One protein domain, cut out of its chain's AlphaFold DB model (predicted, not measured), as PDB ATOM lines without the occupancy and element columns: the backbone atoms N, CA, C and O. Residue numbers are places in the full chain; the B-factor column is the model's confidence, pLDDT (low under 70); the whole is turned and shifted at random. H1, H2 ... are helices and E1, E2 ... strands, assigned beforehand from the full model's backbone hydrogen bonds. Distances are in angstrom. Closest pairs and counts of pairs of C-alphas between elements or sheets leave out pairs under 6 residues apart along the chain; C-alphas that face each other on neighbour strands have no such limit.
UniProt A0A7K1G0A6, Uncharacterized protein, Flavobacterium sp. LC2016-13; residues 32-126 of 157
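Overview. This is residues 32 to 126 of the 157 residues of an uncharacterized protein of Flavobacterium sp. LC2016-13 (UniProt A0A7K1G0A6). A long hairpin of two strands, E2 and E3, with the short strand E1 beside E2, makes a small sheet along one side; two helices make the other side, where H1 keeps clear of E1 and E2 and the short H2 only grazes the sheet near E1. The assembly is loose between sheet and H1, and two long stretches with no named element, residues 32 to 48 and 77 to 90, reach toward opposite ends of the longest axis. The printed part has 95 residues, with three named strands and then two named helices in the order E1 E2 E3 H1 H2; the sheet runs E1 - E2 - E3, antiparallel. The class is mixed, helices and strands, with 39 residues, under half, in named elements. The whole is compact, with a radius of gyration of the C-alphas of 13.8 A and spans of 37 by 32 by 24 A.

Along the chain. The printed part begins at Ala 32, and residues 32 to 48 hold no named element. E1 is residues 49 to 51, 6.9 A long, with C-alpha 49 at (35.360, -24.905, -33.738). E2, residues 60 to 67, is 19.8 A long and bends by 57 degrees at residue 64. E3, residues 70 to 76, is 18.6 A long. H1, residues 91 to 105, is 20.7 A long, with C-alpha 91 at (33.842, -40.521, -28.545). H2, residues 114 to 119, is 8.5 A long and ends with C-alpha 119 at (40.645, -34.022, -26.332).

Arrangement. E1, E2 and E3 form a meander, each strand the antiparallel neighbour of the one before. E1 and E2 are a hairpin at 137 degrees between directions; N 51 and O 60 are within hydrogen-bond range at 2.9 A. E2 and E3 are a hairpin at 154 degrees; N 65 and O 72 are within range at 2.8 A, and N 74 and O 63 at 2.8 A. E1 and E3 are edge strands. H2 is on the sheet but only grazes it, with residues 114 to 118; its closest C-alphas to E1 are those of Ile 115 and Ser 50, 6.5 A apart. H1 is not on the sheet, and it is apart from E1 and from E2. H1 and H2 are close but not clearly touching, the closest C-alphas being those of Thr 92 and His 119, 6.7 A apart; they stand at a steep tilt of 41 degrees, opposite ways. In H1 and H2 every O i to N i+4 pair is within hydrogen-bond range.

Size, cuts and confidence. The two C-alphas farthest apart are those of Glu 35 and Phe 84, at 37.5 A. The printed part has no cut. The link from E3 to H1 is long, with 14 residues, and that from E2 to E3 is tight. The mean pLDDT of the printed part is 82.7, and residues 38 to 43 and 80 to 89 are under 70.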
ATOM      1  N   ALA A  32      32.268 -26.894 -46.228       91.56
ATOM      2  CA  ALA A  32      32.515 -25.575 -46.803       91.56
ATOM      3  C   ALA A  32      33.632 -24.879 -46.028       91.56
ATOM      4  O   ALA A  32      33.982 -25.310 -44.926       91.56
ATOM      5  N   LYS A  33      34.197 -23.811 -46.592       88.69
ATOM      6  CA  LYS A  33      35.014 -22.895 -45.797       88.69
ATOM      7  C   LYS A  33      34.100 -21.863 -45.157       88.69
ATOM      8  O   LYS A  33      33.018 -21.557 -45.654       88.69
ATOM      9  N   LYS A  34      34.539 -21.284 -44.046       78.25
ATOM     10  CA  LYS A  34      33.824 -20.190 -43.385       78.25
ATOM     11  C   LYS A  34      33.639 -18.982 -44.306       78.25
ATOM     12  O   LYS A  34      32.679 -18.251 -44.140       78.25
ATOM     13  N   GLU A  35      34.546 -18.779 -45.260       77.62
ATOM     14  CA  GLU A  35      34.481 -17.702 -46.256       77.62
ATOM     15  C   GLU A  35      33.210 -17.798 -47.116       77.62
ATOM     16  O   GLU A  35      32.673 -16.773 -47.528       77.62
ATOM     17  N   ASP A  36      32.679 -19.009 -47.299       74.44
ATOM     18  CA  ASP A  36      31.457 -19.273 -48.063       74.44
ATOM     19  C   ASP A  36      30.176 -19.017 -47.241       74.44
ATOM     20  O   ASP A  36      29.064 -19.157 -47.752       74.44
ATOM     21  N   PHE A  37      30.310 -18.667 -45.953       71.88
ATOM     22  CA  PHE A  37      29.198 -18.414 -45.040       71.88
ATOM     23  C   PHE A  37      29.170 -16.953 -44.582       71.88
ATOM     24  O   PHE A  37      30.134 -16.418 -44.036       71.88
ATOM     25  N   THR A  38      28.022 -16.297 -44.747       67.50
ATOM     26  CA  THR A  38      27.809 -14.942 -44.229       67.50
ATOM     27  C   THR A  38      27.463 -15.002 -42.742       67.50
ATOM     28  O   THR A  38      26.355 -15.377 -42.360       67.50
ATOM     29  N   TYR A  39      28.406 -14.619 -41.884       65.88
ATOM     30  CA  TYR A  39      28.164 -14.490 -40.445       65.88
ATOM     31  C   TYR A  39      27.480 -13.153 -40.135       65.88
ATOM     32  O   TYR A  39      27.919 -12.107 -40.601       65.88
ATOM     33  N   LEU A  40      26.419 -13.184 -39.321       63.66
ATOM     34  CA  LEU A  40      25.657 -11.986 -38.928       63.66
ATOM     35  C   LEU A  40      26.377 -11.096 -37.898       63.66
ATOM     36  O   LEU A  40      25.985  -9.949 -37.716       63.66
ATOM     37  N   LEU A  41      27.375 -11.633 -37.192       65.56
ATOM     38  CA  LEU A  41      28.045 -10.965 -36.071       65.56
ATOM     39  C   LEU A  41      29.559 -10.939 -36.274       65.56
ATOM     40  O   LEU A  41      30.117  -9.915 -36.646       65.56
ATOM     41  N   GLU A  42      30.221 -12.074 -36.062       66.31
ATOM     42  CA  GLU A  42      31.669 -12.189 -36.195       66.31
ATOM     43  C   GLU A  42      32.005 -13.516 -36.869       66.31
ATOM     44  O   GLU A  42      31.431 -14.560 -36.540       66.31
ATOM     45  N   SER A  43      32.909 -13.470 -37.850       68.44
ATOM     46  CA  SER A  43      33.379 -14.680 -38.514       68.44
ATOM     47  C   SER A  43      34.311 -15.439 -37.566       68.44
ATOM     48  O   SER A  43      35.270 -14.852 -37.056       68.44
ATOM     49  N   PRO A  44      34.071 -16.734 -37.310       78.25
ATOM     50  CA  PRO A  44      34.932 -17.525 -36.456       78.25
ATOM     51  C   PRO A  44      36.358 -17.551 -37.014       78.25
ATOM     52  O   PRO A  44      36.607 -17.572 -38.222       78.25
ATOM     53  N   LYS A  45      37.347 -17.575 -36.118       85.44
ATOM     54  CA  LYS A  45      38.761 -17.613 -36.515       85.44
ATOM     55  C   LYS A  45      39.118 -18.884 -37.295       85.44
ATOM     56  O   LYS A  45      39.957 -18.818 -38.190       85.44
ATOM     57  N   TYR A  46      38.440 -19.993 -37.018       90.69
ATOM     58  CA  TYR A  46      38.676 -21.306 -37.618       90.69
ATOM     59  C   TYR A  46      37.396 -21.830 -38.277       90.69
ATOM     60  O   TYR A  46      36.303 -21.501 -37.819       90.69
ATOM     61  N   ASP A  47      37.528 -22.647 -39.321       91.81
ATOM     62  CA  ASP A  47      36.393 -23.287 -40.005       91.81
ATOM     63  C   ASP A  47      35.709 -24.329 -39.110       91.81
ATOM     64  O   ASP A  47      34.485 -24.451 -39.099       91.81
ATOM     65  N   VAL A  48      36.502 -25.052 -38.316       92.88
ATOM     66  CA  VAL A  48      36.019 -26.007 -37.319       92.88
ATOM     67  C   VAL A  48      36.320 -25.486 -35.927       92.88
ATOM     68  O   VAL A  48      37.471 -25.225 -35.564       92.88
ATOM     69  N   SER A  49      35.272 -25.368 -35.119       92.38
ATOM     70  CA  SER A  49      35.360 -24.905 -33.738       92.38
ATOM     71  C   SER A  49      34.615 -25.845 -32.799       92.38
ATOM     72  O   SER A  49      33.764 -26.623 -33.224       92.38
ATOM     73  N   SER A  50      34.952 -25.786 -31.515       90.62
ATOM     74  CA  SER A  50      34.196 -26.455 -30.464       90.62
ATOM     75  C   SER A  50      33.874 -25.466 -29.359       90.62
ATOM     76  O   SER A  50      34.741 -24.687 -28.958       90.62
ATOM     77  N   ASN A  51      32.658 -25.532 -28.834       87.44
ATOM     78  CA  ASN A  51      32.284 -24.853 -27.604       87.44
ATOM     79  C   ASN A  51      31.604 -25.838 -26.652       87.44
ATOM     80  O   ASN A  51      31.028 -26.838 -27.073       87.44
ATOM     81  N   THR A  52      31.669 -25.560 -25.358       84.12
ATOM     82  CA  THR A  52      30.888 -26.278 -24.349       84.12
ATOM     83  C   THR A  52      29.733 -25.361 -23.959       84.12
ATOM     84  O   THR A  52      29.951 -24.378 -23.247       84.12
ATOM     85  N   PRO A  53      28.503 -25.588 -24.456       80.00
ATOM     86  CA  PRO A  53      27.371 -24.762 -24.066       80.00
ATOM     87  C   PRO A  53      27.178 -24.783 -22.548       80.00
ATOM     88  O   PRO A  53      27.323 -25.828 -21.925       80.00
ATOM     89  N   MET A  54      26.752 -23.663 -21.961       73.44
ATOM     90  CA  MET A  54      26.601 -23.482 -20.505       73.44
ATOM     91  C   MET A  54      25.702 -24.531 -19.809       73.44
ATOM     92  O   MET A  54      25.803 -24.731 -18.605       73.44
ATOM     93  N   LYS A  55      24.825 -25.216 -20.557       73.94
ATOM     94  CA  LYS A  55      23.948 -26.300 -20.066       73.94
ATOM     95  C   LYS A  55      24.357 -27.698 -20.559       73.94
ATOM     96  O   LYS A  55      23.572 -28.635 -20.445       73.94
ATOM     97  N   SER A  56      25.538 -27.840 -21.157       71.62
ATOM     98  CA  SER A  56      26.048 -29.091 -21.721       71.62
ATOM     99  C   SER A  56      27.262 -29.576 -20.940       71.62
ATOM    100  O   SER A  56      28.151 -28.800 -20.613       71.62
ATOM    101  N   VAL A  57      27.322 -30.884 -20.698       73.75
ATOM    102  CA  VAL A  57      28.501 -31.554 -20.115       73.75
ATOM    103  C   VAL A  57      29.551 -31.872 -21.191       73.75
ATOM    104  O   VAL A  57      30.681 -32.234 -20.882       73.75
ATOM    105  N   PHE A  58      29.186 -31.750 -22.469       78.19
ATOM    106  CA  PHE A  58      30.021 -32.151 -23.595       78.19
ATOM    107  C   PHE A  58      30.227 -31.013 -24.584       78.19
ATOM    108  O   PHE A  58      29.304 -30.233 -24.850       78.19
ATOM    109  N   ASP A  59      31.415 -31.001 -25.181       85.06
ATOM    110  CA  ASP A  59      31.753 -30.098 -26.274       85.06
ATOM    111  C   ASP A  59      30.895 -30.401 -27.501       85.06
ATOM    112  O   ASP A  59      30.774 -31.559 -27.926       85.06
ATOM    113  N   GLN A  60      30.326 -29.342 -28.067       88.12
ATOM    114  CA  GLN A  60      29.693 -29.326 -29.371       88.12
ATOM    115  C   GLN A  60      30.679 -28.763 -30.386       88.12
ATOM    116  O   GLN A  60      31.211 -27.668 -30.231       88.12
ATOM    117  N   PHE A  61      30.915 -29.539 -31.430       91.00
ATOM    118  CA  PHE A  61      31.705 -29.173 -32.587       91.00
ATOM    119  C   PHE A  61      30.797 -28.517 -33.612       91.00
ATOM    120  O   PHE A  61      29.687 -28.993 -33.834       91.00
ATOM    121  N   ALA A  62      31.274 -27.453 -34.240       91.00
ATOM    122  CA  ALA A  62      30.567 -26.720 -35.272       91.00
ATOM    123  C   ALA A  62      31.461 -26.568 -36.503       91.00
ATOM    124  O   ALA A  62      32.627 -26.181 -36.376       91.00
ATOM    125  N   TRP A  63      30.909 -26.868 -37.678       92.94
ATOM    126  CA  TRP A  63      31.582 -26.679 -38.960       92.94
ATOM    127  C   TRP A  63      30.577 -26.376 -40.084       92.94
ATOM    128  O   TRP A  63      29.459 -26.900 -40.072       92.94
ATOM    129  N   PRO A  64      30.938 -25.526 -41.059       92.31
ATOM    130  CA  PRO A  64      30.074 -25.208 -42.186       92.31
ATOM    131  C   PRO A  64      30.033 -26.362 -43.201       92.31
ATOM    132  O   PRO A  64      31.047 -26.978 -43.535       92.31
ATOM    133  N   VAL A  65      28.836 -26.653 -43.707       92.81
ATOM    134  CA  VAL A  65      28.582 -27.662 -44.741       92.81
ATOM    135  C   VAL A  65      27.646 -27.117 -45.815       92.81
ATOM    136  O   VAL A  65      26.679 -26.421 -45.520       92.81
ATOM    137  N   LEU A  66      27.910 -27.461 -47.070       91.69
ATOM    138  CA  LEU A  66      27.070 -27.175 -48.220       91.69
ATOM    139  C   LEU A  66      25.971 -28.237 -48.337       91.69
ATOM    140  O   LEU A  66      26.229 -29.389 -48.689       91.69
ATOM    141  N   ILE A  67      24.728 -27.844 -48.072       87.50
ATOM    142  CA  ILE A  67      23.541 -28.691 -48.216       87.50
ATOM    143  C   ILE A  67      22.557 -27.960 -49.126       87.50
ATOM    144  O   ILE A  67      22.161 -26.832 -48.848       87.50
ATOM    145  N   ASN A  68      22.141 -28.597 -50.225       86.56
ATOM    146  CA  ASN A  68      21.198 -28.017 -51.191       86.56
ATOM    147  C   ASN A  68      21.618 -26.619 -51.695       86.56
ATOM    148  O   ASN A  68      20.785 -25.724 -51.798       86.56
ATOM    149  N   LYS A  69      22.913 -26.442 -52.004       84.38
ATOM    150  CA  LYS A  69      23.541 -25.172 -52.434       84.38
ATOM    151  C   LYS A  69      23.573 -24.056 -51.382       84.38
ATOM    152  O   LYS A  69      24.066 -22.977 -51.681       84.38
ATOM    153  N   ASN A  70      23.120 -24.326 -50.162       86.75
ATOM    154  CA  ASN A  70      23.197 -23.391 -49.051       86.75
ATOM    155  C   ASN A  70      24.261 -23.863 -48.066       86.75
ATOM    156  O   ASN A  70      24.297 -25.038 -47.694       86.75
ATOM    157  N   VAL A  71      25.124 -22.950 -47.634       88.62
ATOM    158  CA  VAL A  71      26.063 -23.236 -46.551       88.62
ATOM    159  C   VAL A  71      25.307 -23.132 -45.230       88.62
ATOM    160  O   VAL A  71      24.624 -22.144 -44.968       88.62
ATOM    161  N   VAL A  72      25.386 -24.175 -44.409       89.62
ATOM    162  CA  VAL A  72      24.717 -24.288 -43.109       89.62
ATOM    163  C   VAL A  72      25.745 -24.720 -42.071       89.62
ATOM    164  O   VAL A  72      26.589 -25.567 -42.349       89.62
ATOM    165  N   ILE A  73      25.665 -24.177 -40.857       89.12
ATOM    166  CA  ILE A  73      26.491 -24.648 -39.742       89.12
ATOM    167  C   ILE A  73      25.933 -25.978 -39.237       89.12
ATOM    168  O   ILE A  73      24.829 -26.042 -38.692       89.12
ATOM    169  N   HIS A  74      26.698 -27.054 -39.419       90.38
ATOM    170  CA  HIS A  74      26.419 -28.334 -38.782       90.38
ATOM    171  C   HIS A  74      27.038 -28.351 -37.392       90.38
ATOM    172  O   HIS A  74      28.194 -27.968 -37.221       90.38
ATOM    173  N   THR A  75      26.274 -28.827 -36.412       88.38
ATOM    174  CA  THR A  75      26.755 -29.029 -35.048       88.38
ATOM    175  C   THR A  75      26.636 -30.488 -34.634       88.38
ATOM    176  O   THR A  75      25.628 -31.146 -34.901       88.38
ATOM    177  N   ASP A  76      27.668 -31.007 -33.970       88.06
ATOM    178  CA  ASP A  76      27.666 -32.356 -33.414       88.06
ATOM    179  C   ASP A  76      28.465 -32.438 -32.113       88.06
ATOM    180  O   ASP A  76      29.533 -31.856 -31.984       88.06
ATOM    181  N   ALA A  77      27.969 -33.193 -31.139       85.06
ATOM    182  CA  ALA A  77      28.689 -33.455 -29.892       85.06
ATOM    183  C   ALA A  77      29.477 -34.781 -29.920       85.06
ATOM    184  O   ALA A  77      30.157 -35.125 -28.948       85.06
ATOM    185  N   PHE A  78      29.344 -35.550 -31.007       83.12
ATOM    186  CA  PHE A  78      29.776 -36.938 -31.162       83.12
ATOM    187  C   PHE A  78      29.264 -37.834 -30.024       83.12
ATOM    188  O   PHE A  78      29.960 -38.719 -29.522       83.12
ATOM    189  N   LEU A  79      28.023 -37.580 -29.599       73.00
ATOM    190  CA  LEU A  79      27.307 -38.355 -28.593       73.00
ATOM    191  C   LEU A  79      26.246 -39.191 -29.299       73.00
ATOM    192  O   LEU A  79      25.358 -38.641 -29.955       73.00
ATOM    193  N   GLY A  80      26.250 -40.509 -29.114       57.88
ATOM    194  CA  GLY A  80      25.009 -41.235 -29.367       57.88
ATOM    195  C   GLY A  80      23.977 -40.816 -28.329       57.88
ATOM    196  O   GLY A  80      24.266 -40.734 -27.136       57.88
ATOM    197  N   ARG A  81      22.774 -40.474 -28.787       53.34
ATOM    198  CA  ARG A  81      21.734 -39.842 -27.966       53.34
ATOM    199  C   ARG A  81      21.165 -40.805 -26.906       53.34
ATOM    200  O   ARG A  81      20.111 -41.399 -27.126       53.34
ATOM    201  N   HIS A  82      21.818 -40.913 -25.747       47.34
ATOM    202  CA  HIS A  82      21.297 -41.540 -24.522       47.34
ATOM    203  C   HIS A  82      21.566 -40.676 -23.286       47.34
ATOM    204  O   HIS A  82      22.606 -40.039 -23.207       47.34
ATOM    205  N   PHE A  83      20.653 -40.707 -22.304       40.03
ATOM    206  CA  PHE A  83      20.807 -40.065 -20.982       40.03
ATOM    207  C   PHE A  83      22.023 -40.597 -20.188       40.03
ATOM    208  O   PHE A  83      22.529 -39.907 -19.313       40.03
ATOM    209  N   PHE A  84      22.543 -41.780 -20.544       40.66
ATOM    210  CA  PHE A  84      23.806 -42.353 -20.048       40.66
ATOM    211  C   PHE A  84      24.982 -42.142 -21.025       40.66
ATOM    212  O   PHE A  84      25.869 -42.984 -21.160       40.66
ATOM    213  N   CYS A  85      25.011 -41.014 -21.737       46.94
ATOM    214  CA  CYS A  85      26.068 -40.650 -22.691       46.94
ATOM    215  C   CYS A  85      27.475 -40.520 -22.077       46.94
ATOM    216  O   CYS A  85      28.451 -40.481 -22.825       46.94
ATOM    217  N   MET A  86      27.602 -40.544 -20.743       45.06
ATOM    218  CA  MET A  86      28.885 -40.625 -20.030       45.06
ATOM    219  C   MET A  86      29.731 -41.857 -20.410       45.06
ATOM    220  O   MET A  86      30.933 -41.862 -20.156       45.06
ATOM    221  N   PHE A  87      29.145 -42.872 -21.061       44.78
ATOM    222  CA  PHE A  87      29.809 -44.138 -21.395       44.78
ATOM    223  C   PHE A  87      30.026 -44.386 -22.896       44.78
ATOM    224  O   PHE A  87      30.262 -45.527 -23.293       44.78
ATOM    225  N   TYR A  88      29.979 -43.358 -23.753       53.94
ATOM    226  CA  TYR A  88      30.447 -43.526 -25.135       53.94
ATOM    227  C   TYR A  88      31.967 -43.744 -25.141       53.94
ATOM    228  O   TYR A  88      32.760 -42.801 -25.156       53.94
ATOM    229  N   SER A  89      32.375 -45.016 -25.106       58.38
ATOM    230  CA  SER A  89      33.776 -45.443 -25.005       58.38
ATOM    231  C   SER A  89      34.640 -44.937 -26.165       58.38
ATOM    232  O   SER A  89      35.830 -44.694 -25.975       58.38
ATOM    233  N   ASN A  90      34.040 -44.694 -27.335       76.06
ATOM    234  CA  ASN A  90      34.731 -44.320 -28.568       76.06
ATOM    235  C   ASN A  90      34.555 -42.849 -28.994       76.06
ATOM    236  O   ASN A  90      34.955 -42.513 -30.105       76.06
ATOM    237  N   ARG A  91      34.007 -41.946 -28.159       83.88
ATOM    238  CA  ARG A  91      33.842 -40.521 -28.545       83.88
ATOM    239  C   ARG A  91      35.162 -39.886 -28.986       83.88
ATOM    240  O   ARG A  91      35.211 -39.212 -30.008       83.88
ATOM    241  N   THR A  92      36.234 -40.112 -28.229       86.31
ATOM    242  CA  THR A  92      37.562 -39.581 -28.567       86.31
ATOM    243  C   THR A  92      38.077 -40.147 -29.891       86.31
ATOM    244  O   THR A  92      38.668 -39.405 -30.663       86.31
ATOM    245  N   GLU A  93      37.804 -41.422 -30.186       89.06
ATOM    246  CA  GLU A  93      38.150 -42.027 -31.479       89.06
ATOM    247  C   GLU A  93      37.331 -41.419 -32.624       89.06
ATOM    248  O   GLU A  93      37.898 -41.107 -33.660       89.06
ATOM    249  N   LEU A  94      36.034 -41.145 -32.435       90.88
ATOM    250  CA  LEU A  94      35.225 -40.451 -33.447       90.88
ATOM    251  C   LEU A  94      35.761 -39.047 -33.746       90.88
ATOM    252  O   LEU A  94      35.876 -38.669 -34.909       90.88
ATOM    253  N   ILE A  95      36.124 -38.294 -32.705       92.31
ATOM    254  CA  ILE A  95      36.707 -36.955 -32.847       92.31
ATOM    255  C   ILE A  95      38.065 -37.043 -33.543       92.31
ATOM    256  O   ILE A  95      38.327 -36.288 -34.470       92.31
ATOM    257  N   ARG A  96      38.912 -37.996 -33.150       93.31
ATOM    258  CA  ARG A  96      40.196 -38.249 -33.805       93.31
ATOM    259  C   ARG A  96      40.015 -38.583 -35.286       93.31
ATOM    260  O   ARG A  96      40.675 -37.969 -36.116       93.31
ATOM    261  N   SER A  97      39.123 -39.513 -35.623       93.75
ATOM    262  CA  SER A  97      38.817 -39.882 -37.009       93.75
ATOM    263  C   SER A  97      38.276 -38.701 -37.808       93.75
ATOM    264  O   SER A  97      38.628 -38.546 -38.971       93.75
ATOM    265  N   PHE A  98      37.468 -37.842 -37.188       95.00
ATOM    266  CA  PHE A  98      36.978 -36.611 -37.798       95.00
ATOM    267  C   PHE A  98      38.105 -35.624 -38.105       95.00
ATOM    268  O   PHE A  98      38.225 -35.172 -39.240       95.00
ATOM    269  N   LEU A  99      38.964 -35.342 -37.124       95.69
ATOM    270  CA  LEU A  99      40.117 -34.457 -37.285       95.69
ATOM    271  C   LEU A  99      41.086 -34.976 -38.353       95.69
ATOM    272  O   LEU A  99      41.515 -34.218 -39.219       95.69
ATOM    273  N   LEU A 100      41.375 -36.278 -38.326       95.75
ATOM    274  CA  LEU A 100      42.214 -36.936 -39.324       95.75
ATOM    275  C   LEU A 100      41.567 -36.902 -40.715       95.75
ATOM    276  O   LEU A 100      42.254 -36.693 -41.713       95.75
ATOM    277  N   GLY A 101      40.247 -37.088 -40.787       95.06
ATOM    278  CA  GLY A 101      39.476 -36.987 -42.022       95.06
ATOM    279  C   GLY A 101      39.554 -35.590 -42.635       95.06
ATOM    280  O   GLY A 101      39.831 -35.468 -43.825       95.06
ATOM    281  N   ILE A 102      39.420 -34.537 -41.823       95.69
ATOM    282  CA  ILE A 102      39.615 -33.156 -42.282       95.69
ATOM    283  C   ILE A 102      41.031 -32.973 -42.821       95.69
ATOM    284  O   ILE A 102      41.195 -32.583 -43.971       95.69
ATOM    285  N   ALA A 103      42.052 -33.326 -42.039       95.44
ATOM    286  CA  ALA A 103      43.446 -33.149 -42.439       95.44
ATOM    287  C   ALA A 103      43.791 -33.869 -43.754       95.44
ATOM    288  O   ALA A 103      44.572 -33.365 -44.557       95.44
ATOM    289  N   ARG A 104      43.195 -35.046 -43.981       95.75
ATOM    290  CA  ARG A 104      43.468 -35.879 -45.155       95.75
ATOM    291  C   ARG A 104      42.662 -35.483 -46.389       95.75
ATOM    292  O   ARG A 104      43.209 -35.496 -47.488       95.75
ATOM    293  N   TYR A 105      41.371 -35.209 -46.230       96.56
ATOM    294  CA  TYR A 105      40.448 -35.033 -47.357       96.56
ATOM    295  C   TYR A 105      40.103 -33.572 -47.634       96.56
ATOM    296  O   TYR A 105      39.662 -33.264 -48.739       96.56
ATOM    297  N   ARG A 106      40.301 -32.685 -46.655       94.31
ATOM    298  CA  ARG A 106      40.032 -31.245 -46.723       94.31
ATOM    299  C   ARG A 106      41.113 -30.432 -45.998       94.31
ATOM    300  O   ARG A 106      40.810 -29.735 -45.031       94.31
ATOM    301  N   PRO A 107      42.381 -30.503 -46.453       93.75
ATOM    302  CA  PRO A 107      43.490 -29.776 -45.824       93.75
ATOM    303  C   PRO A 107      43.345 -28.248 -45.913       93.75
ATOM    304  O   PRO A 107      44.052 -27.516 -45.230       93.75
ATOM    305  N   ASP A 108      42.431 -27.762 -46.754       93.38
ATOM    306  CA  ASP A 108      42.042 -26.358 -46.866       93.38
ATOM    307  C   ASP A 108      41.236 -25.843 -45.660       93.38
ATOM    308  O   ASP A 108      41.151 -24.630 -45.460       93.38
ATOM    309  N   ILE A 109      40.649 -26.743 -44.864       93.50
ATOM    310  CA  ILE A 109      39.823 -26.418 -43.698       93.50
ATOM    311  C   ILE A 109      40.700 -26.243 -42.460       93.50
ATOM    312  O   ILE A 109      41.446 -27.131 -42.048       93.50
ATOM    313  N   THR A 110      40.542 -25.101 -41.800       94.69
ATOM    314  CA  THR A 110      41.258 -24.756 -40.574       94.69
ATOM    315  C   THR A 110      40.515 -25.241 -39.331       94.69
ATOM    316  O   THR A 110      39.329 -24.977 -39.134       94.69
ATOM    317  N   VAL A 111      41.228 -25.927 -38.438       94.62
ATOM    318  CA  VAL A 111      40.676 -26.448 -37.180       94.62
ATOM    319  C   VAL A 111      41.219 -25.653 -35.998       94.62
ATOM    320  O   VAL A 111      42.415 -25.376 -35.934       94.62
ATOM    321  N   ASN A 112      40.359 -25.313 -35.033       94.56
ATOM    322  CA  ASN A 112      40.786 -24.680 -33.788       94.56
ATOM    323  C   ASN A 112      41.756 -25.595 -33.002       94.56
ATOM    324  O   ASN A 112      41.331 -26.662 -32.547       94.56
ATOM    325  N   PRO A 113      43.016 -25.178 -32.749       92.88
ATOM    326  CA  PRO A 113      44.002 -25.984 -32.023       92.88
ATOM    327  C   PRO A 113      43.561 -26.400 -30.613       92.88
ATOM    328  O   PRO A 113      43.967 -27.452 -30.119       92.88
ATOM    329  N   ALA A 114      42.685 -25.620 -29.967       91.50
ATOM    330  CA  ALA A 114      42.149 -25.948 -28.646       91.50
ATOM    331  C   ALA A 114      41.412 -27.300 -28.625       91.50
ATOM    332  O   ALA A 114      41.404 -27.976 -27.598       91.50
ATOM    333  N   ILE A 115      40.846 -27.731 -29.760       92.62
ATOM    334  CA  ILE A 115      40.185 -29.033 -29.886       92.62
ATOM    335  C   ILE A 115      41.153 -30.174 -29.553       92.62
ATOM    336  O   ILE A 115      40.796 -31.072 -28.788       92.62
ATOM    337  N   PHE A 116      42.371 -30.121 -30.099       92.56
ATOM    338  CA  PHE A 116      43.405 -31.139 -29.909       92.56
ATOM    339  C   PHE A 116      43.818 -31.228 -28.439       92.56
ATOM    340  O   PHE A 116      43.825 -32.311 -27.849       92.56
ATOM    341  N   VAL A 117      44.053 -30.069 -27.817       89.50
ATOM    342  CA  VAL A 117      44.419 -29.961 -26.399       89.50
ATOM    343  C   VAL A 117      43.311 -30.517 -25.501       89.50
ATOM    344  O   VAL A 117      43.582 -31.381 -24.666       89.50
ATOM    345  N   ASN A 118      42.064 -30.082 -25.706       87.94
ATOM    346  CA  ASN A 118      40.921 -30.478 -24.878       87.94
ATOM    347  C   ASN A 118      40.626 -31.981 -24.958       87.94
ATOM    348  O   ASN A 118      40.145 -32.578 -23.994       87.94
ATOM    349  N   HIS A 119      40.938 -32.610 -26.092       88.44
ATOM    350  CA  HIS A 119      40.645 -34.022 -26.332       88.44
ATOM    351  C   HIS A 119      41.861 -34.945 -26.171       88.44
ATOM    352  O   HIS A 119      41.720 -36.153 -26.368       88.44
ATOM    353  N   ASN A 120      43.015 -34.421 -25.731       88.94
ATOM    354  CA  ASN A 120      44.284 -35.151 -25.599       88.94
ATOM    355  C   ASN A 120      44.696 -35.854 -26.905       88.94
ATOM    356  O   ASN A 120      45.076 -37.024 -26.891       88.94
ATOM    357  N   ILE A 121      44.572 -35.149 -28.029       91.50
ATOM    358  CA  ILE A 121      44.967 -35.629 -29.355       91.50
ATOM    359  C   ILE A 121      46.207 -34.846 -29.777       91.50
ATOM    360  O   ILE A 121      46.202 -33.619 -29.732       91.50
ATOM    361  N   ASP A 122      47.258 -35.550 -30.183       92.19
ATOM    362  CA  ASP A 122      48.448 -34.934 -30.762       92.19
ATOM    363  C   ASP A 122      48.110 -34.268 -32.103       92.19
ATOM    364  O   ASP A 122      47.483 -34.888 -32.963       92.19
ATOM    365  N   MET A 123      48.495 -33.003 -32.276       90.50
ATOM    366  CA  MET A 123      48.113 -32.215 -33.454       90.50
ATOM    367  C   MET A 123      48.852 -32.648 -34.726       90.50
ATOM    368  O   MET A 123      48.321 -32.485 -35.821       90.50
ATOM    369  N   GLU A 124      50.052 -33.211 -34.589       89.62
ATOM    370  CA  GLU A 124      50.880 -33.619 -35.727       89.62
ATOM    371  C   GLU A 124      50.506 -35.023 -36.210       89.62
ATOM    372  O   GLU A 124      50.298 -35.250 -37.401       89.62
ATOM    373  N   ASN A 125      50.366 -35.964 -35.276       91.75
ATOM    374  CA  ASN A 125      50.205 -37.385 -35.573       91.75
ATOM    375  C   ASN A 125      48.763 -37.883 -35.407       91.75
ATOM    376  O   ASN A 125      48.465 -39.028 -35.751       91.75
ATOM    377  N   TYR A 126      47.859 -37.057 -34.867       91.19
ATOM    378  CA  TYR A 126      46.468 -37.430 -34.584       91.19
ATOM    379  C   TYR A 126      46.374 -38.666 -33.673       91.19
ATOM    380  O   TYR A 126      45.463 -39.487 -33.801       91.19
TER     381      TYR A 126